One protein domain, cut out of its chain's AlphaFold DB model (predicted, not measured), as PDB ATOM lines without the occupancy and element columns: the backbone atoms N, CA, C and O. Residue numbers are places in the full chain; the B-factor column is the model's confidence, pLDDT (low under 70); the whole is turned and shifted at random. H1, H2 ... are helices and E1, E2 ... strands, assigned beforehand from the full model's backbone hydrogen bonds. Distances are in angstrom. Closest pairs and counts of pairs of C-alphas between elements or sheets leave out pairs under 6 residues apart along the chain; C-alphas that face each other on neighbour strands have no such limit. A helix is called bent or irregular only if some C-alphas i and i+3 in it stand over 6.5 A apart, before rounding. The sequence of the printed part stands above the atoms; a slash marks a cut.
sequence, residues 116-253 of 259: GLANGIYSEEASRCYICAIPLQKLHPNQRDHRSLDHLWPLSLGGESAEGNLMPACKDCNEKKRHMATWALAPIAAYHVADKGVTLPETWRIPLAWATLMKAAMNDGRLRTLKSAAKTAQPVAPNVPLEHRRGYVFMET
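What this domain is: This is residues 116 to 253 of the 259 residues of an uncharacterized protein of Ramlibacter sp. B156 (UniProt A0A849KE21). The hairpin of E1 and E2 has H1 packed on E2 at one end of the longest axis and H2 packed on E1; the long helix H3 lies nearest the middle of the whole and makes a corner with H4, which meets residues 213 to 217 of H3 nearly at right angles, and a small sheet of E3 and E4 lies at the other end of the longest axis. The 138 printed residues hold four named helices and four named strands, in the order H1 E1 E2 H2 E3 H3 H4 E4, with both two-stranded sheets antiparallel. The class is mixed, helices and strands, with only 58 residues in named elements. The whole is compact, radius of gyration of the C-alphas 15.5 A, spanning 51 by 40 by 25 A.

Where its parts are: Find C-alpha 116 at (21.910, 9.074, 31.762); from there H1 runs to residue 124, 12.5 A. E1, residues 147 to 151, covers 13.4 A, and E2, 166 to 170, 12.7 A. Next come H2, 171 to 177, and E3, 191 to 194. H3, 202 to 218, runs 25.4 A and is irregular, but only just: C-alphas 203 and 206 are 7.0 A apart. H4 is 226 to 232; E4, 246 to 249, ends at (53.463, -11.913, 11.046).

How they stand to each other: In the E1 and E2 hairpin, look at N 148 and O 169, 2.8 A. The closest C-alphas of H1 and E2 are Tyr 122 and Pro 168, 7.1 A. H3, with residues 213 to 217 alone, touches H4, about perpendicular at 84 degrees; Ala 217 and Ala 229 are their closest C-alphas, 4.9 A. E3 and E4 have N 248 and O 192 at 3.1 A. Each O i to N i+4 pair is within hydrogen-bond range in H1, H2 and H4, and 11 of 13 in H3.

The domain as a whole: The C-alphas farthest apart, Gly 116 and Arg 245, are 51.2 A apart. The printed part has no cut. The links H1 to E1, E1 to E2, H2 to E3 and H4 to E4 are long. Look for pLDDT under 70 at residues 187 to 200, 220 to 221 and 241 to 253.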
ATOM      1  N   GLY A 116      22.919   8.917  32.815       96.88
ATOM      2  CA  GLY A 116      21.910   9.074  31.762       96.88
ATOM      3  C   GLY A 116      22.438   8.693  30.378       96.88
ATOM      4  O   GLY A 116      21.800   7.913  29.676       96.88
ATOM      5  N   LEU A 117      23.643   9.161  30.032       96.88
ATOM      6  CA  LEU A 117      24.308   8.806  28.777       96.88
ATOM      7  C   LEU A 117      24.600   7.303  28.712       96.88
ATOM      8  O   LEU A 117      24.321   6.660  27.704       96.88
ATOM      9  N   ALA A 118      25.114   6.731  29.803       96.81
ATOM     10  CA  ALA A 118      25.400   5.306  29.865       96.81
ATOM     11  C   ALA A 118      24.139   4.457  29.646       96.81
ATOM     12  O   ALA A 118      24.168   3.487  28.889       96.81
ATOM     13  N   ASN A 119      23.026   4.833  30.281       96.44
ATOM     14  CA  ASN A 119      21.750   4.144  30.121       96.44
ATOM     15  C   ASN A 119      21.213   4.247  28.689       96.44
ATOM     16  O   ASN A 119      20.765   3.227  28.173       96.44
ATOM     17  N   GLY A 120      21.316   5.419  28.050       97.12
ATOM     18  CA  GLY A 120      20.928   5.602  26.646       97.12
ATOM     19  C   GLY A 120      21.690   4.663  25.708       97.12
ATOM     20  O   GLY A 120      21.089   3.914  24.940       97.12
ATOM     21  N   ILE A 121      23.014   4.580  25.870       96.56
ATOM     22  CA  ILE A 121      23.846   3.680  25.056       96.56
ATOM     23  C   ILE A 121      23.474   2.213  25.292       96.56
ATOM     24  O   ILE A 121      23.348   1.452  24.337       96.56
ATOM     25  N   TYR A 122      23.264   1.796  26.546       96.00
ATOM     26  CA  TYR A 122      22.851   0.419  26.836       96.00
ATOM     27  C   TYR A 122      21.458   0.066  26.297       96.00
ATOM     28  O   TYR A 122      21.196  -1.120  26.106       96.00
ATOM     29  N   SER A 123      20.563   1.041  26.100       94.88
ATOM     30  CA  SER A 123      19.245   0.794  25.500       94.88
ATOM     31  C   SER A 123      19.269   0.736  23.974       94.88
ATOM     32  O   SER A 123      18.459   0.022  23.391       94.88
ATOM     33  N   GLU A 124      20.173   1.475  23.334       94.06
ATOM     34  CA  GLU A 124      20.225   1.605  21.873       94.06
ATOM     35  C   GLU A 124      21.159   0.589  21.209       94.06
ATOM     36  O   GLU A 124      20.934   0.172  20.072       94.06
ATOM     37  N   GLU A 125      22.229   0.197  21.899       93.81
ATOM     38  CA  GLU A 125      23.245  -0.695  21.355       93.81
ATOM     39  C   GLU A 125      22.990  -2.159  21.733       93.81
ATOM     40  O   GLU A 125      22.389  -2.489  22.756       93.81
ATOM     41  N   ALA A 126      23.491  -3.077  20.901       89.25
ATOM     42  CA  ALA A 126      23.375  -4.505  21.167       89.25
ATOM     43  C   ALA A 126      24.044  -4.884  22.502       89.25
ATOM     44  O   ALA A 126      25.152  -4.442  22.809       89.25
ATOM     45  N   SER A 127      23.421  -5.788  23.266       94.25
ATOM     46  CA  SER A 127      23.954  -6.291  24.546       94.25
ATOM     47  C   SER A 127      25.084  -7.320  24.359       94.25
ATOM     48  O   SER A 127      25.078  -8.400  24.956       94.25
ATOM     49  N   ARG A 128      26.052  -7.009  23.492       96.50
ATOM     50  CA  ARG A 128      27.235  -7.822  23.187       96.50
ATOM     51  C   ARG A 128      28.468  -6.928  23.133       96.50
ATOM     52  O   ARG A 128      28.389  -5.774  22.732       96.50
ATOM     53  N   CYS A 129      29.620  -7.462  23.526       96.88
ATOM     54  CA  CYS A 129      30.880  -6.737  23.411       96.88
ATOM     55  C   CYS A 129      31.208  -6.483  21.937       96.88
ATOM     56  O   CYS A 129      31.337  -7.440  21.176       96.88
ATOM     57  N   TYR A 130      31.442  -5.232  21.542       96.38
ATOM     58  CA  TYR A 130      31.778  -4.929  20.145       96.38
ATOM     59  C   TYR A 130      33.110  -5.564  19.685       96.38
ATOM     60  O   TYR A 130      33.287  -5.847  18.503       96.38
ATOM     61  N   ILE A 131      34.034  -5.840  20.617       94.50
ATOM     62  CA  ILE A 131      35.345  -6.445  20.332       94.50
ATOM     63  C   ILE A 131      35.223  -7.960  20.137       94.50
ATOM     64  O   ILE A 131      35.599  -8.460  19.087       94.50
ATOM     65  N   CYS A 132      34.708  -8.695  21.129       93.44
ATOM     66  CA  CYS A 132      34.723 -10.169  21.133       93.44
ATOM     67  C   CYS A 132      33.344 -10.829  20.964       93.44
ATOM     68  O   CYS A 132      33.241 -12.051  21.003       93.44
ATOM     69  N   ALA A 133      32.281 -10.037  20.818       94.69
ATOM     70  CA  ALA A 133      30.895 -10.475  20.657       94.69
ATOM     71  C   ALA A 133      30.322 -11.358  21.785       94.69
ATOM     72  O   ALA A 133      29.230 -11.911  21.631       94.69
ATOM     73  N   ILE A 134      30.971 -11.479  22.946       94.88
ATOM     74  CA  ILE A 134      30.338 -12.163  24.083       94.88
ATOM     75  C   ILE A 134      29.109 -11.369  24.565       94.88
ATOM     76  O   ILE A 134      29.156 -10.132  24.543       94.88
ATOM     77  N   PRO A 135      28.016 -12.037  24.978       97.06
ATOM     78  CA  PRO A 135      26.885 -11.371  25.621       97.06
ATOM     79  C   PRO A 135      27.336 -10.624  26.875       97.06
ATOM     80  O   PRO A 135      28.158 -11.130  27.635       97.06
ATOM     81  N   LEU A 136      26.811  -9.420  27.077       97.06
ATOM     82  CA  LEU A 136      27.173  -8.584  28.217       97.06
ATOM     83  C   LEU A 136      26.227  -8.815  29.393       97.06
ATOM     84  O   LEU A 136      25.008  -8.782  29.226       97.06
ATOM     85  N   GLN A 137      26.792  -8.977  30.588       94.75
ATOM     86  CA  GLN A 137      26.041  -9.185  31.822       94.75
ATOM     87  C   GLN A 137      26.010  -7.919  32.677       94.75
ATOM     88  O   GLN A 137      27.011  -7.224  32.852       94.75
ATOM     89  N   LYS A 138      24.845  -7.611  33.253       92.56
ATOM     90  CA  LYS A 138      24.716  -6.537  34.253       92.56
ATOM     91  C   LYS A 138      25.120  -7.015  35.647       92.56
ATOM     92  O   LYS A 138      25.654  -6.237  36.434       92.56
ATOM     93  N   LEU A 139      24.828  -8.276  35.949       87.44
ATOM     94  CA  LEU A 139      25.119  -8.900  37.233       87.44
ATOM     95  C   LEU A 139      26.610  -9.273  37.294       87.44
ATOM     96  O   LEU A 139      27.235  -9.488  36.261       87.44
ATOM     97  N   HIS A 140      27.174  -9.333  38.501       90.69
ATOM     98  CA  HIS A 140      28.562  -9.742  38.767       90.69
ATOM     99  C   HIS A 140      29.654  -8.802  38.195       90.69
ATOM    100  O   HIS A 140      30.314  -9.136  37.213       90.69
ATOM    101  N   PRO A 141      29.943  -7.658  38.852       90.19
ATOM    102  CA  PRO A 141      30.909  -6.648  38.377       90.19
ATOM    103  C   PRO A 141      32.367  -7.126  38.238       90.19
ATOM    104  O   PRO A 141      33.209  -6.433  37.662       90.19
ATOM    105  N   ASN A 142      32.681  -8.308  38.766       91.38
ATOM    106  CA  ASN A 142      34.014  -8.906  38.710       91.38
ATOM    107  C   ASN A 142      34.166  -9.950  37.597       91.38
ATOM    108  O   ASN A 142      35.263 -10.466  37.412       91.38
ATOM    109  N   GLN A 143      33.098 -10.263  36.861       94.00
ATOM    110  CA  GLN A 143      33.157 -11.208  35.751       94.00
ATOM    111  C   GLN A 143      33.687 -10.549  34.478       94.00
ATOM    112  O   GLN A 143      33.501  -9.353  34.240       94.00
ATOM    113  N   ARG A 144      34.337 -11.354  33.630       94.31
ATOM    114  CA  ARG A 144      34.935 -10.882  32.370       94.31
ATOM    115  C   ARG A 144      33.912 -10.281  31.409       94.31
ATOM    116  O   ARG A 144      34.255  -9.379  30.652       94.31
ATOM    117  N   ASP A 145      32.686 -10.797  31.429       95.44
ATOM    118  CA  ASP A 145      31.556 -10.428  30.578       95.44
ATOM    119  C   ASP A 145      30.701  -9.303  31.175       95.44
ATOM    120  O   ASP A 145      29.707  -8.896  30.568       95.44
ATOM    121  N   HIS A 146      31.110  -8.756  32.325       97.25
ATOM    122  CA  HIS A 146      30.451  -7.603  32.909       97.25
ATOM    123  C   HIS A 146      30.420  -6.453  31.902       97.25
ATOM    124  O   HIS A 146      31.439  -6.096  31.298       97.25
ATOM    125  N   ARG A 147      29.232  -5.884  31.706       96.94
ATOM    126  CA  ARG A 147      29.017  -4.782  30.775       96.94
ATOM    127  C   ARG A 147      29.774  -3.542  31.242       96.94
ATOM    128  O   ARG A 147      29.683  -3.134  32.396       96.94
ATOM    129  N   SER A 148      30.488  -2.926  30.321       97.00
ATOM    130  CA  SER A 148      31.154  -1.643  30.498       97.00
ATOM    131  C   SER A 148      30.960  -0.803  29.237       97.00
ATOM    132  O   SER A 148      30.483  -1.305  28.214       97.00
ATOM    133  N   LEU A 149      31.331   0.470  29.308       97.31
ATOM    134  CA  LEU A 149      31.388   1.349  28.147       97.31
ATOM    135  C   LEU A 149      32.844   1.684  27.869       97.31
ATOM    136  O   LEU A 149      33.579   2.086  28.770       97.31
ATOM    137  N   ASP A 150      33.244   1.467  26.628       96.75
ATOM    138  CA  ASP A 150      34.577   1.766  26.134       96.75
ATOM    139  C   ASP A 150      34.547   3.064  25.332       96.75
ATOM    140  O   ASP A 150      33.689   3.241  24.462       96.75
ATOM    141  N   HIS A 151      35.497   3.952  25.620       97.25
ATOM    142  CA  HIS A 151      35.788   5.117  24.795       97.25
ATOM    143  C   HIS A 151      36.610   4.673  23.588       97.25
ATOM    144  O   HIS A 151      37.776   4.298  23.736       97.25
ATOM    145  N   LEU A 152      36.023   4.728  22.392       96.81
ATOM    146  CA  LEU A 152      36.706   4.364  21.152       96.81
ATOM    147  C   LEU A 152      37.981   5.196  20.998       96.81
ATOM    148  O   LEU A 152      39.073   4.640  20.999       96.81
ATOM    149  N   TRP A 153      37.861   6.520  20.997       96.94
ATOM    150  CA  TRP A 153      38.989   7.412  21.228       96.94
ATOM    151  C   TRP A 153      39.221   7.582  22.739       96.94
ATOM    152  O   TRP A 153      38.296   8.004  23.436       96.94
ATOM    153  N   PRO A 154      40.413   7.272  23.280       95.69
ATOM    154  CA  PRO A 154      40.651   7.271  24.722       95.69
ATOM    155  C   PRO A 154      40.469   8.634  25.394       95.69
ATOM    156  O   PRO A 154      40.912   9.664  24.884       95.69
ATOM    157  N   LEU A 155      39.940   8.624  26.622       95.12
ATOM    158  CA  LEU A 155      39.809   9.825  27.454       95.12
ATOM    159  C   LEU A 155      41.157  10.532  27.687       95.12
ATOM    160  O   LEU A 155      41.232  11.754  27.632       95.12
ATOM    161  N   SER A 156      42.241   9.763  27.849       93.88
ATOM    162  CA  SER A 156      43.615  10.272  28.000       93.88
ATOM    163  C   SER A 156      44.171  10.979  26.758       93.88
ATOM    164  O   SER A 156      45.242  11.576  26.826       93.88
ATOM    165  N   LEU A 157      43.449  10.920  25.639       95.94
ATOM    166  CA  LEU A 157      43.753  11.589  24.378       95.94
ATOM    167  C   LEU A 157      42.661  12.590  23.970       95.94
ATOM    168  O   LEU A 157      42.567  12.962  22.800       95.94
ATOM    169  N   GLY A 158      41.814  13.010  24.914       96.19
ATOM    170  CA  GLY A 158      40.745  13.977  24.665       96.19
ATOM    171  C   GLY A 158      39.482  13.372  24.058       96.19
ATOM    172  O   GLY A 158      38.704  14.080  23.419       96.19
ATOM    173  N   GLY A 159      39.283  12.064  24.220       96.31
ATOM    174  CA  GLY A 159      38.056  11.385  23.824       96.31
ATOM    175  C   GLY A 159      36.953  11.617  24.839       96.31
ATOM    176  O   GLY A 159      36.879  10.920  25.846       96.31
ATOM    177  N   GLU A 160      36.098  12.603  24.585       94.62
ATOM    178  CA  GLU A 160      34.985  12.921  25.478       94.62
ATOM    179  C   GLU A 160      33.991  11.764  25.632       94.62
ATOM    180  O   GLU A 160      33.815  10.918  24.747       94.62
ATOM    181  N   SER A 161      33.311  11.749  26.781       95.88
ATOM    182  CA  SER A 161      32.175  10.870  27.059       95.88
ATOM    183  C   SER A 161      30.948  11.358  26.286       95.88
ATOM    184  O   SER A 161      30.053  11.975  26.857       95.88
ATOM    185  N   ALA A 162      30.930  11.092  24.982       95.75
ATOM    186  CA  ALA A 162      29.830  11.404  24.078       95.75
ATOM    187  C   ALA A 162      29.302  10.134  23.407       95.75
ATOM    188  O   ALA A 162      30.021   9.149  23.237       95.75
ATOM    189  N   GLU A 163      28.039  10.169  22.985       96.38
ATOM    190  CA  GLU A 163      27.360   9.024  22.372       96.38
ATOM    191  C   GLU A 163      28.124   8.478  21.151       96.38
ATOM    192  O   GLU A 163      28.232   7.265  20.983       96.38
ATOM    193  N   GLY A 164      28.731   9.360  20.349       96.31
ATOM    194  CA  GLY A 164      29.542   9.004  19.180       96.31
ATOM    195  C   GLY A 164      30.898   8.354  19.488       96.31
ATOM    196  O   GLY A 164      31.515   7.811  18.572       96.31
ATOM    197  N   ASN A 165      31.347   8.379  20.746       97.69
ATOM    198  CA  ASN A 165      32.643   7.856  21.183       97.69
ATOM    199  C   ASN A 165      32.527   6.629  22.104       97.69
ATOM    200  O   ASN A 165      33.538   6.080  22.525       97.69
ATOM    201  N   LEU A 166      31.314   6.195  22.443       97.81
ATOM    202  CA  LEU A 166      31.098   5.127  23.416       97.81
ATOM    203  C   LEU A 166      30.494   3.882  22.766       97.81
ATOM    204  O   LEU A 166      29.547   3.970  21.983       97.81
ATOM    205  N   MET A 167      31.028   2.713  23.131       97.44
ATOM    206  CA  MET A 167      30.524   1.405  22.702       97.44
ATOM    207  C   MET A 167      30.431   0.419  23.875       97.44
ATOM    208  O   MET A 167      31.324   0.402  24.727       97.44
ATOM    209  N   PRO A 168      29.408  -0.458  23.917       97.69
ATOM    210  CA  PRO A 168      29.356  -1.540  24.893       97.69
ATOM    211  C   PRO A 168      30.509  -2.530  24.709       97.69
ATOM    212  O   PRO A 168      30.677  -3.152  23.656       97.69
ATOM    213  N   ALA A 169      31.287  -2.727  25.767       97.50
ATOM    214  CA  ALA A 169      32.378  -3.687  25.809       97.50
ATOM    215  C   ALA A 169      32.302  -4.527  27.080       97.50
ATOM    216  O   ALA A 169      31.816  -4.072  28.118       97.50
ATOM    217  N   CYS A 170      32.804  -5.758  27.022       97.38
ATOM    218  CA  CYS A 170      33.004  -6.514  28.245       97.38
ATOM    219  C   CYS A 170      34.183  -5.922  29.024       97.38
ATOM    220  O   CYS A 170      35.129  -5.405  28.417       97.38
ATOM    221  N   LYS A 171      34.122  -6.003  30.355       96.00
ATOM    222  CA  LYS A 171      35.148  -5.483  31.267       96.00
ATOM    223  C   LYS A 171      36.551  -5.932  30.858       96.00
ATOM    224  O   LYS A 171      37.439  -5.101  30.731       96.00
ATOM    225  N   ASP A 172      36.711  -7.213  30.537       94.88
ATOM    226  CA  ASP A 172      37.995  -7.799  30.141       94.88
ATOM    227  C   ASP A 172      38.595  -7.156  28.875       94.88
ATOM    228  O   ASP A 172      39.768  -6.784  28.852       94.88
ATOM    229  N   CYS A 173      37.798  -6.963  27.817       95.00
ATOM    230  CA  CYS A 173      38.293  -6.309  26.600       95.00
ATOM    231  C   CYS A 173      38.612  -4.828  26.835       95.00
ATOM    232  O   CYS A 173      39.626  -4.342  26.335       95.00
ATOM    233  N   ASN A 174      37.776  -4.126  27.604       95.62
ATOM    234  CA  ASN A 174      37.965  -2.710  27.911       95.62
ATOM    235  C   ASN A 174      39.245  -2.481  28.747       95.62
ATOM    236  O   ASN A 174      40.100  -1.666  28.396       95.62
ATOM    237  N   GLU A 175      39.459  -3.292  29.788       93.75
ATOM    238  CA  GLU A 175      40.650  -3.244  30.649       93.75
ATOM    239  C   GLU A 175      41.946  -3.630  29.928       93.75
ATOM    240  O   GLU A 175      43.017  -3.120  30.269       93.75
ATOM    241  N   LYS A 176      41.879  -4.518  28.928       91.31
ATOM    242  CA  LYS A 176      43.031  -4.859  28.076       91.31
ATOM    243  C   LYS A 176      43.333  -3.766  27.054       91.31
ATOM    244  O   LYS A 176      44.500  -3.507  26.771       91.31
ATOM    245  N   LYS A 177      42.300  -3.115  26.513       91.69
ATOM    246  CA  LYS A 177      42.438  -2.010  25.561       91.69
ATOM    247  C   LYS A 177      43.074  -0.775  26.183       91.69
ATOM    248  O   LYS A 177      43.952  -0.172  25.562       91.69
ATOM    249  N   ARG A 178      42.651  -0.399  27.393       90.56
ATOM    250  CA  ARG A 178      43.154   0.785  28.106       90.56
ATOM    251  C   ARG A 178      43.108   2.034  27.211       90.56
ATOM    252  O   ARG A 178      42.053   2.432  26.728       90.56
ATOM    253  N   HIS A 179      44.271   2.631  26.963       90.25
ATOM    254  CA  HIS A 179      44.457   3.872  26.219       90.25
ATOM    255  C   HIS A 179      44.866   3.652  24.757       90.25
ATOM    256  O   HIS A 179      45.369   4.575  24.122       90.25
ATOM    257  N   MET A 180      44.697   2.439  24.218       89.56
ATOM    258  CA  MET A 180      44.972   2.179  22.807       89.56
ATOM    259  C   MET A 180      43.963   2.934  21.936       89.56
ATOM    260  O   MET A 180      42.757   2.727  22.068       89.56
ATOM    261  N   ALA A 181      44.477   3.809  21.074       86.31
ATOM    262  CA  ALA A 181      43.706   4.648  20.154       86.31
ATOM    263  C   ALA A 181      43.801   4.202  18.691       86.31
ATOM    264  O   ALA A 181      42.951   4.545  17.879       86.31
ATOM    265  N   THR A 182      44.862   3.474  18.339       82.81
ATOM    266  CA  THR A 182      45.044   2.869  17.019       82.81
ATOM    267  C   THR A 182      45.880   1.596  17.155       82.81
ATOM    268  O   THR A 182      46.549   1.379  18.170       82.81
ATOM    269  N   TRP A 183      45.911   0.785  16.096       78.62
ATOM    270  CA  TRP A 183      46.805  -0.372  16.007       78.62
ATOM    271  C   TRP A 183      48.291   0.013  15.968       78.62
ATOM    272  O   TRP A 183      49.131  -0.834  16.251       78.62
ATOM    273  N   ALA A 184      48.635   1.276  15.689       79.62
ATOM    274  CA  ALA A 184      50.021   1.742  15.725       79.62
ATOM    275  C   ALA A 184      50.621   1.768  17.144       79.62
ATOM    276  O   ALA A 184      51.835   1.839  17.296       79.62
ATOM    277  N   LEU A 185      49.774   1.665  18.176       77.12
ATOM    278  CA  LEU A 185      50.178   1.526  19.581       77.12
ATOM    279  C   LEU A 185      50.264   0.066  20.041       77.12
ATOM    280  O   LEU A 185      50.576  -0.199  21.202       77.12
ATOM    281  N   ALA A 186      49.945  -0.888  19.167       70.62
ATOM    282  CA  ALA A 186      50.110  -2.295  19.477       70.62
ATOM    283  C   ALA A 186      51.594  -2.697  19.456       70.62
ATOM    284  O   ALA A 186      52.381  -2.085  18.734       70.62
ATOM    285  N   PRO A 187      51.990  -3.760  20.183       60.47
ATOM    286  CA  PRO A 187      53.316  -4.347  20.038       60.47
ATOM    287  C   PRO A 187      53.560  -4.736  18.573       60.47
ATOM    288  O   PRO A 187      52.868  -5.587  18.020       60.47
ATOM    289  N   ILE A 188      54.538  -4.082  17.952       54.09
ATOM    290  CA  ILE A 188      54.786  -4.112  16.503       54.09
ATOM    291  C   ILE A 188      55.429  -5.430  16.033       54.09
ATOM    292  O   ILE A 188      55.397  -5.765  14.853       54.09
ATOM    293  N   ALA A 189      56.001  -6.210  16.941       52.59
ATOM    294  CA  ALA A 189      56.809  -7.366  16.595       52.59
ATOM    295  C   ALA A 189      56.329  -8.580  17.376       52.59
ATOM    296  O   ALA A 189      56.713  -8.793  18.524       52.59
ATOM    297  N   ALA A 190      55.483  -9.385  16.752       51.44
ATOM    298  CA  ALA A 190      55.151 -10.678  17.306       51.44
ATOM    299  C   ALA A 190      55.174 -11.703  16.166       51.44
ATOM    300  O   ALA A 190      54.217 -11.857  15.411       51.44
ATOM    301  N   TYR A 191      56.336 -12.341  16.002       52.53
ATOM    302  CA  TYR A 191      56.458 -13.576  15.238       52.53
ATOM    303  C   TYR A 191      55.913 -14.690  16.126       52.53
ATOM    304  O   TYR A 191      56.489 -14.978  17.180       52.53
ATOM    305  N   HIS A 192      54.799 -15.303  15.730       56.19
ATOM    306  CA  HIS A 192      54.436 -16.598  16.292       56.19
ATOM    307  C   HIS A 192      54.355 -17.643  15.197       56.19
ATOM    308  O   HIS A 192      53.761 -17.448  14.136       56.19
ATOM    309  N   VAL A 193      54.952 -18.783  15.517       57.09
ATOM    310  CA  VAL A 193      54.666 -20.050  14.865       57.09
ATOM    311  C   VAL A 193      53.548 -20.672  15.682       57.09
ATOM    312  O   VAL A 193      53.731 -20.945  16.867       57.09
ATOM    313  N   ALA A 194      52.373 -20.813  15.080       54.25
ATOM    314  CA  ALA A 194      51.251 -21.485  15.715       54.25
ATOM    315  C   ALA A 194      51.144 -22.920  15.191       54.25
ATOM    316  O   ALA A 194      51.278 -23.177  13.991       54.25
ATOM    317  N   ASP A 195      50.882 -23.857  16.098       56.59
ATOM    318  CA  ASP A 195      50.488 -25.213  15.732       56.59
ATOM    319  C   ASP A 195      48.998 -25.278  15.374       56.59
ATOM    320  O   ASP A 195      48.202 -24.395  15.711       56.59
ATOM    321  N   LYS A 196      48.602 -26.346  14.671       54.53
ATOM    322  CA  LYS A 196      47.203 -26.577  14.295       54.53
ATOM    323  C   LYS A 196      46.315 -26.562  15.542       54.53
ATOM    324  O   LYS A 196      46.551 -27.324  16.473       54.53
ATOM    325  N   GLY A 197      45.262 -25.747  15.527       56.56
ATOM    326  CA  GLY A 197      44.296 -25.677  16.629       56.56
ATOM    327  C   GLY A 197      44.699 -24.755  17.784       56.56
ATOM    328  O   GLY A 197      43.993 -24.717  18.788       56.56
ATOM    329  N   VAL A 198      45.788 -23.990  17.652       58.25
ATOM    330  CA  VAL A 198      46.138 -22.941  18.617       58.25
ATOM    331  C   VAL A 198      45.286 -21.697  18.357       58.25
ATOM    332  O   VAL A 198      45.335 -21.094  17.286       58.25
ATOM    333  N   THR A 199      44.499 -21.302  19.355       63.12
ATOM    334  CA  THR A 199      43.796 -20.015  19.380       63.12
ATOM    335  C   THR A 199      44.818 -18.881  19.441       63.12
ATOM    336  O   THR A 199      45.788 -18.979  20.194       63.12
ATOM    337  N   LEU A 200      44.594 -17.790  18.698       66.94
ATOM    338  CA  LEU A 200      45.419 -16.579  18.796       66.94
ATOM    339  C   LEU A 200      45.674 -16.211  20.268       66.94
ATOM    340  O   LEU A 200      44.705 -16.171  21.044       66.94
ATOM    341  N   PRO A 201      46.923 -15.888  20.655       71.25
ATOM    342  CA  PRO A 201      47.205 -15.406  21.994       71.25
ATOM    343  C   PRO A 201      46.283 -14.260  22.386       71.25
ATOM    344  O   PRO A 201      46.005 -13.344  21.606       71.25
ATOM    345  N   GLU A 202      45.826 -14.296  23.634       72.62
ATOM    346  CA  GLU A 202      44.952 -13.272  24.209       72.62
ATOM    347  C   GLU A 202      45.519 -11.857  24.023       72.62
ATOM    348  O   GLU A 202      44.779 -10.908  23.763       72.62
ATOM    349  N   THR A 203      46.844 -11.736  24.105       74.44
ATOM    350  CA  THR A 203      47.609 -10.491  23.976       74.44
ATOM    351  C   THR A 203      47.456  -9.820  22.611       74.44
ATOM    352  O   THR A 203      47.650  -8.612  22.503       74.44
ATOM    353  N   TRP A 204      47.074 -10.565  21.574       78.31
ATOM    354  CA  TRP A 204      46.917 -10.053  20.211       78.31
ATOM    355  C   TRP A 204      45.494  -9.637  19.873       78.31
ATOM    356  O   TRP A 204      45.273  -8.901  18.914       78.31
ATOM    357  N   ARG A 205      44.517 -10.061  20.678       82.81
ATOM    358  CA  ARG A 205      43.096  -9.804  20.429       82.81
ATOM    359  C   ARG A 205      42.804  -8.323  20.200       82.81
ATOM    360  O   ARG A 205      42.118  -7.961  19.250       82.81
ATOM    361  N   ILE A 206      43.324  -7.487  21.095       87.75
ATOM    362  CA  ILE A 206      43.084  -6.044  21.103       87.75
ATOM    363  C   ILE A 206      43.796  -5.352  19.930       87.75
ATOM    364  O   ILE A 206      43.106  -4.654  19.188       87.75
ATOM    365  N   PRO A 207      45.108  -5.564  19.692       84.62
ATOM    366  CA  PRO A 207      45.774  -5.099  18.475       84.62
ATOM    367  C   PRO A 207      45.022  -5.406  17.178       84.62
ATOM    368  O   PRO A 207      44.814  -4.519  16.352       84.62
ATOM    369  N   LEU A 208      44.576  -6.654  17.013       82.56
ATOM    370  CA  LEU A 208      43.896  -7.098  15.799       82.56
ATOM    371  C   LEU A 208      42.505  -6.502  15.657       82.56
ATOM    372  O   LEU A 208      42.129  -6.110  14.556       82.56
ATOM    373  N   ALA A 209      41.774  -6.357  16.763       88.31
ATOM    374  CA  ALA A 209      40.531  -5.604  16.756       88.31
ATOM    375  C   ALA A 209      40.774  -4.164  16.279       88.31
ATOM    376  O   ALA A 209      40.102  -3.672  15.380       88.31
ATOM    377  N   TRP A 210      41.797  -3.490  16.790       88.56
ATOM    378  CA  TRP A 210      42.104  -2.131  16.358       88.56
ATOM    379  C   TRP A 210      42.529  -2.028  14.891       88.56
ATOM    380  O   TRP A 210      42.151  -1.069  14.216       88.56
ATOM    381  N   ALA A 211      43.249  -3.022  14.370       84.06
ATOM    382  CA  ALA A 211      43.576  -3.092  12.949       84.06
ATOM    383  C   ALA A 211      42.305  -3.240  12.091       84.06
ATOM    384  O   ALA A 211      42.127  -2.490  11.130       84.06
ATOM    385  N   THR A 212      41.389  -4.141  12.466       87.25
ATOM    386  CA  THR A 212      40.086  -4.307  11.799       87.25
ATOM    387  C   THR A 212      39.250  -3.029  11.867       87.25
ATOM    388  O   THR A 212      38.685  -2.614  10.856       87.25
ATOM    389  N   LEU A 213      39.201  -2.370  13.032       90.62
ATOM    390  CA  LEU A 213      38.457  -1.127  13.229       90.62
ATOM    391  C   LEU A 213      38.987  -0.004  12.340       90.62
ATOM    392  O   LEU A 213      38.204   0.644  11.651       90.62
ATOM    393  N   MET A 214      40.306   0.213  12.332       88.19
ATOM    394  CA  MET A 214      40.920   1.240  11.488       88.19
ATOM    395  C   MET A 214      40.707   0.936  10.012       88.19
ATOM    396  O   MET A 214      40.320   1.833   9.269       88.19
ATOM    397  N   LYS A 215      40.849  -0.329   9.596       85.56
ATOM    398  CA  LYS A 215      40.520  -0.736   8.227       85.56
ATOM    399  C   LYS A 215      39.080  -0.360   7.884       85.56
ATOM    400  O   LYS A 215      38.862   0.298   6.880       85.56
ATOM    401  N   ALA A 216      38.113  -0.712   8.731       89.31
ATOM    402  CA  ALA A 216      36.701  -0.409   8.503       89.31
ATOM    403  C   ALA A 216      36.388   1.101   8.503       89.31
ATOM    404  O   ALA A 216      35.489   1.537   7.785       89.31
ATOM    405  N   ALA A 217      37.111   1.899   9.293       90.81
ATOM    406  CA  ALA A 217      36.945   3.352   9.348       90.81
ATOM    407  C   ALA A 217      37.534   4.065   8.120       90.81
ATOM    408  O   ALA A 217      36.985   5.077   7.683       90.81
ATOM    409  N   MET A 218      38.617   3.509   7.570       86.50
ATOM    410  CA  MET A 218      39.351   4.039   6.418       86.50
ATOM    411  C   MET A 218      38.817   3.541   5.060       86.50
ATOM    412  O   MET A 218      39.219   4.075   4.027       86.50
ATOM    413  N   ASN A 219      37.947   2.522   5.028       80.38
ATOM    414  CA  ASN A 219      37.544   1.848   3.786       80.38
ATOM    415  C   ASN A 219      36.480   2.599   2.952       80.38
ATOM    416  O   ASN A 219      35.652   3.347   3.475       80.38
ATOM    417  N   ASP A 220      36.441   2.287   1.650       58.16
ATOM    418  CA  ASP A 220      35.341   2.546   0.697       58.16
ATOM    419  C   ASP A 220      35.046   4.011   0.316       58.16
ATOM    420  O   ASP A 220      33.920   4.346  -0.060       58.16
ATOM    421  N   GLY A 221      36.026   4.917   0.410       67.56
ATOM    422  CA  GLY A 221      35.867   6.308  -0.052       67.56
ATOM    423  C   GLY A 221      34.814   7.127   0.715       67.56
ATOM    424  O   GLY A 221      34.519   8.263   0.345       67.56
ATOM    425  N   ARG A 222      34.247   6.576   1.799       82.50
ATOM    426  CA  ARG A 222      33.285   7.236   2.687       82.50
ATOM    427  C   ARG A 222      33.840   7.260   4.101       82.50
ATOM    428  O   ARG A 222      33.899   6.232   4.765       82.50
ATOM    429  N   LEU A 223      34.179   8.452   4.582       87.38
ATOM    430  CA  LEU A 223      34.648   8.642   5.954       87.38
ATOM    431  C   LEU A 223      33.550   8.267   6.957       87.38
ATOM    432  O   LEU A 223      32.483   8.887   6.988       87.38
ATOM    433  N   ARG A 224      33.825   7.266   7.799       94.12
ATOM    434  CA  ARG A 224      32.950   6.831   8.900       94.12
ATOM    435  C   ARG A 224      33.503   7.313  10.233       94.12
ATOM    436  O   ARG A 224      34.704   7.520  10.358       94.12
ATOM    437  N   THR A 225      32.647   7.470  11.238       96.00
ATOM    438  CA  THR A 225      33.126   7.600  12.623       96.00
ATOM    439  C   THR A 225      33.641   6.255  13.121       96.00
ATOM    440  O   THR A 225      33.231   5.207  12.609       96.00
ATOM    441  N   LEU A 226      34.478   6.258  14.163       95.94
ATOM    442  CA  LEU A 226      34.933   5.014  14.789       95.94
ATOM    443  C   LEU A 226      33.755   4.160  15.277       95.94
ATOM    444  O   LEU A 226      33.769   2.947  15.094       95.94
ATOM    445  N   LYS A 227      32.690   4.774  15.812       96.50
ATOM    446  CA  LYS A 227      31.472   4.059  16.236       96.50
ATOM    447  C   LYS A 227      30.779   3.361  15.069       96.50
ATOM    448  O   LYS A 227      30.451   2.181  15.157       96.50
ATOM    449  N   SER A 228      30.598   4.059  13.947       95.56
ATOM    450  CA  SER A 228      29.987   3.477  12.745       95.56
ATOM    451  C   SER A 228      30.838   2.340  12.159       95.56
ATOM    452  O   SER A 228      30.303   1.291  11.784       95.56
ATOM    453  N   ALA A 229      32.162   2.513  12.138       94.81
ATOM    454  CA  ALA A 229      33.099   1.475  11.723       94.81
ATOM    455  C   ALA A 229      33.028   0.249  12.648       94.81
ATOM    456  O   ALA A 229      32.867  -0.870  12.164       94.81
ATOM    457  N   ALA A 230      33.037   0.462  13.968       94.94
ATOM    458  CA  ALA A 230      32.917  -0.596  14.964       94.94
ATOM    459  C   ALA A 230      31.623  -1.390  14.780       94.94
ATOM    460  O   ALA A 230      31.681  -2.611  14.746       94.94
ATOM    461  N   LYS A 231      30.476  -0.721  14.591       94.31
ATOM    462  CA  LYS A 231      29.173  -1.365  14.334       94.31
ATOM    463  C   LYS A 231      29.163  -2.209  13.062       94.31
ATOM    464  O   LYS A 231      28.561  -3.274  13.055       94.31
ATOM    465  N   THR A 232      29.849  -1.758  12.016       92.19
ATOM    466  CA  THR A 232      29.941  -2.502  10.749       92.19
ATOM    467  C   THR A 232      30.830  -3.741  10.883       92.19
ATOM    468  O   THR A 232      30.569  -4.758  10.252       92.19
ATOM    469  N   ALA A 233      31.879  -3.657  11.700       91.00
ATOM    470  CA  ALA A 233      32.923  -4.672  11.778       91.00
ATOM    471  C   ALA A 233      32.734  -5.707  12.903       91.00
ATOM    472  O   ALA A 233      33.651  -6.485  13.129       91.00
ATOM    473  N   GLN A 234      31.617  -5.720  13.646       88.19
ATOM    474  CA  GLN A 234      31.477  -6.582  14.834       88.19
ATOM    475  C   GLN A 234      31.400  -8.092  14.506       88.19
ATOM    476  O   GLN A 234      30.655  -8.470  13.600       88.19
ATOM    477  N   PRO A 235      32.035  -8.973  15.314       90.50
ATOM    478  CA  PRO A 235      33.063  -8.649  16.304       90.50
ATOM    479  C   PRO A 235      34.298  -8.072  15.629       90.50
ATOM    480  O   PRO A 235      34.813  -8.636  14.667       90.50
ATOM    481  N   VAL A 236      34.801  -6.973  16.181       88.19
ATOM    482  CA  VAL A 236      35.955  -6.300  15.592       88.19
ATOM    483  C   VAL A 236      37.220  -7.165  15.727       88.19
ATOM    484  O   VAL A 236      38.076  -7.149  14.843       88.19
ATOM    485  N   ALA A 237      37.345  -7.956  16.801       87.44
ATOM    486  CA  ALA A 237      38.411  -8.946  16.911       87.44
ATOM    487  C   ALA A 237      38.185 -10.067  15.879       87.44
ATOM    488  O   ALA A 237      37.188 -10.790  15.981       87.44
ATOM    489  N   PRO A 238      39.094 -10.242  14.903       80.06
ATOM    490  CA  PRO A 238      38.910 -11.237  13.863       80.06
ATOM    491  C   PRO A 238      39.090 -12.650  14.423       80.06
ATOM    492  O   PRO A 238      39.942 -12.898  15.280       80.06
ATOM    493  N   ASN A 239      38.326 -13.595  13.879       75.19
ATOM    494  CA  ASN A 239      38.623 -15.011  14.034       75.19
ATOM    495  C   ASN A 239      39.614 -15.415  12.936       75.19
ATOM    496  O   ASN A 239      39.218 -15.570  11.782       75.19
ATOM    497  N   VAL A 240      40.900 -15.522  13.275       71.44
ATOM    498  CA  VAL A 240      41.948 -15.897  12.315       71.44
ATOM    499  C   VAL A 240      42.218 -17.397  12.451       71.44
ATOM    500  O   VAL A 240      42.816 -17.805  13.450       71.44
ATOM    501  N   PRO A 241      41.786 -18.237  11.492       66.62
ATOM    502  CA  PRO A 241      42.188 -19.637  11.474       66.62
ATOM    503  C   PRO A 241      43.687 -19.724  11.156       66.62
ATOM    504  O   PRO A 241      44.139 -19.192  10.142       66.62
ATOM    505  N   LEU A 242      44.461 -20.378  12.024       68.88
ATOM    506  CA  LEU A 242      45.895 -20.600  11.818       68.88
ATOM    507  C   LEU A 242      46.129 -22.004  11.235       68.88
ATOM    508  O   LEU A 242      45.655 -23.011  11.768       68.88
ATOM    509  N   GLU A 243      46.849 -22.063  10.119       62.22
ATOM    510  CA  GLU A 243      47.307 -23.268   9.430       62.22
ATOM    511  C   GLU A 243      48.555 -23.837  10.114       62.22
ATOM    512  O   GLU A 243      49.395 -23.117  10.655       62.22
ATOM    513  N   HIS A 244      48.695 -25.161  10.074       59.53
ATOM    514  CA  HIS A 244      49.806 -25.845  10.726       59.53
ATOM    515  C   HIS A 244      51.148 -25.529  10.047       59.53
ATOM    516  O   HIS A 244      51.265 -25.662   8.831       59.53
ATOM    517  N   ARG A 245      52.180 -25.221  10.850       59.44
ATOM    518  CA  ARG A 245      53.583 -25.029  10.418       59.44
ATOM    519  C   ARG A 245      53.808 -23.809   9.521       59.44
ATOM    520  O   ARG A 245      54.787 -23.766   8.779       59.44
ATOM    521  N   ARG A 246      52.940 -22.800   9.620       60.09
ATOM    522  CA  ARG A 246      53.124 -21.504   8.963       60.09
ATOM    523  C   ARG A 246      53.521 -20.457  10.004       60.09
ATOM    524  O   ARG A 246      52.926 -20.375  11.077       60.09
ATOM    525  N   GLY A 247      54.567 -19.687   9.710       58.12
ATOM    526  CA  GLY A 247      54.898 -18.499  10.493       58.12
ATOM    527  C   GLY A 247      53.924 -17.383  10.140       58.12
ATOM    528  O   GLY A 247      53.692 -17.134   8.958       58.12
ATOM    529  N   TYR A 248      53.360 -16.722  11.147       57.78
ATOM    530  CA  TYR A 248      52.451 -15.598  10.952       57.78
ATOM    531  C   TYR A 248      53.081 -14.315  11.486       57.78
ATOM    532  O   TYR A 248      53.569 -14.268  12.620       57.78
ATOM    533  N   VAL A 249      53.045 -13.264  10.668       57.00
ATOM    534  CA  VAL A 249      53.463 -11.913  11.046       57.00
ATOM    535  C   VAL A 249      52.213 -11.044  11.131       57.00
ATOM    536  O   VAL A 249      51.536 -10.804  10.139       57.00
ATOM    537  N   PHE A 250      51.881 -10.561  12.327       57.44
ATOM    538  CA  PHE A 250      50.596  -9.885  12.574       57.44
ATOM    539  C   PHE A 250      50.601  -8.381  12.275       57.44
ATOM    540  O   PHE A 250      49.534  -7.766  12.261       57.44
ATOM    541  N   MET A 251      51.752  -7.806  11.889       52.28
ATOM    542  CA  MET A 251      51.731  -6.591  11.055       52.28
ATOM    543  C   MET A 251      50.872  -6.816   9.797       52.28
ATOM    544  O   MET A 251      50.219  -5.898   9.308       52.28
ATOM    545  N   GLU A 252      50.847  -8.057   9.308       47.78
ATOM    546  CA  GLU A 252      50.174  -8.507   8.102       47.78
ATOM    547  C   GLU A 252      48.974  -9.421   8.360       47.78
ATOM    548  O   GLU A 252      48.560 -10.131   7.461       47.78
ATOM    549  N   THR A 253      48.277  -9.391   9.494       45.16
ATOM    550  CA  THR A 253      46.977 -10.115   9.567       45.16
ATOM    551  C   THR A 253      45.881  -9.543   8.657       45.16
ATOM    552  O   THR A 253      44.732  -9.973   8.683       45.16
TER     553      THR A 253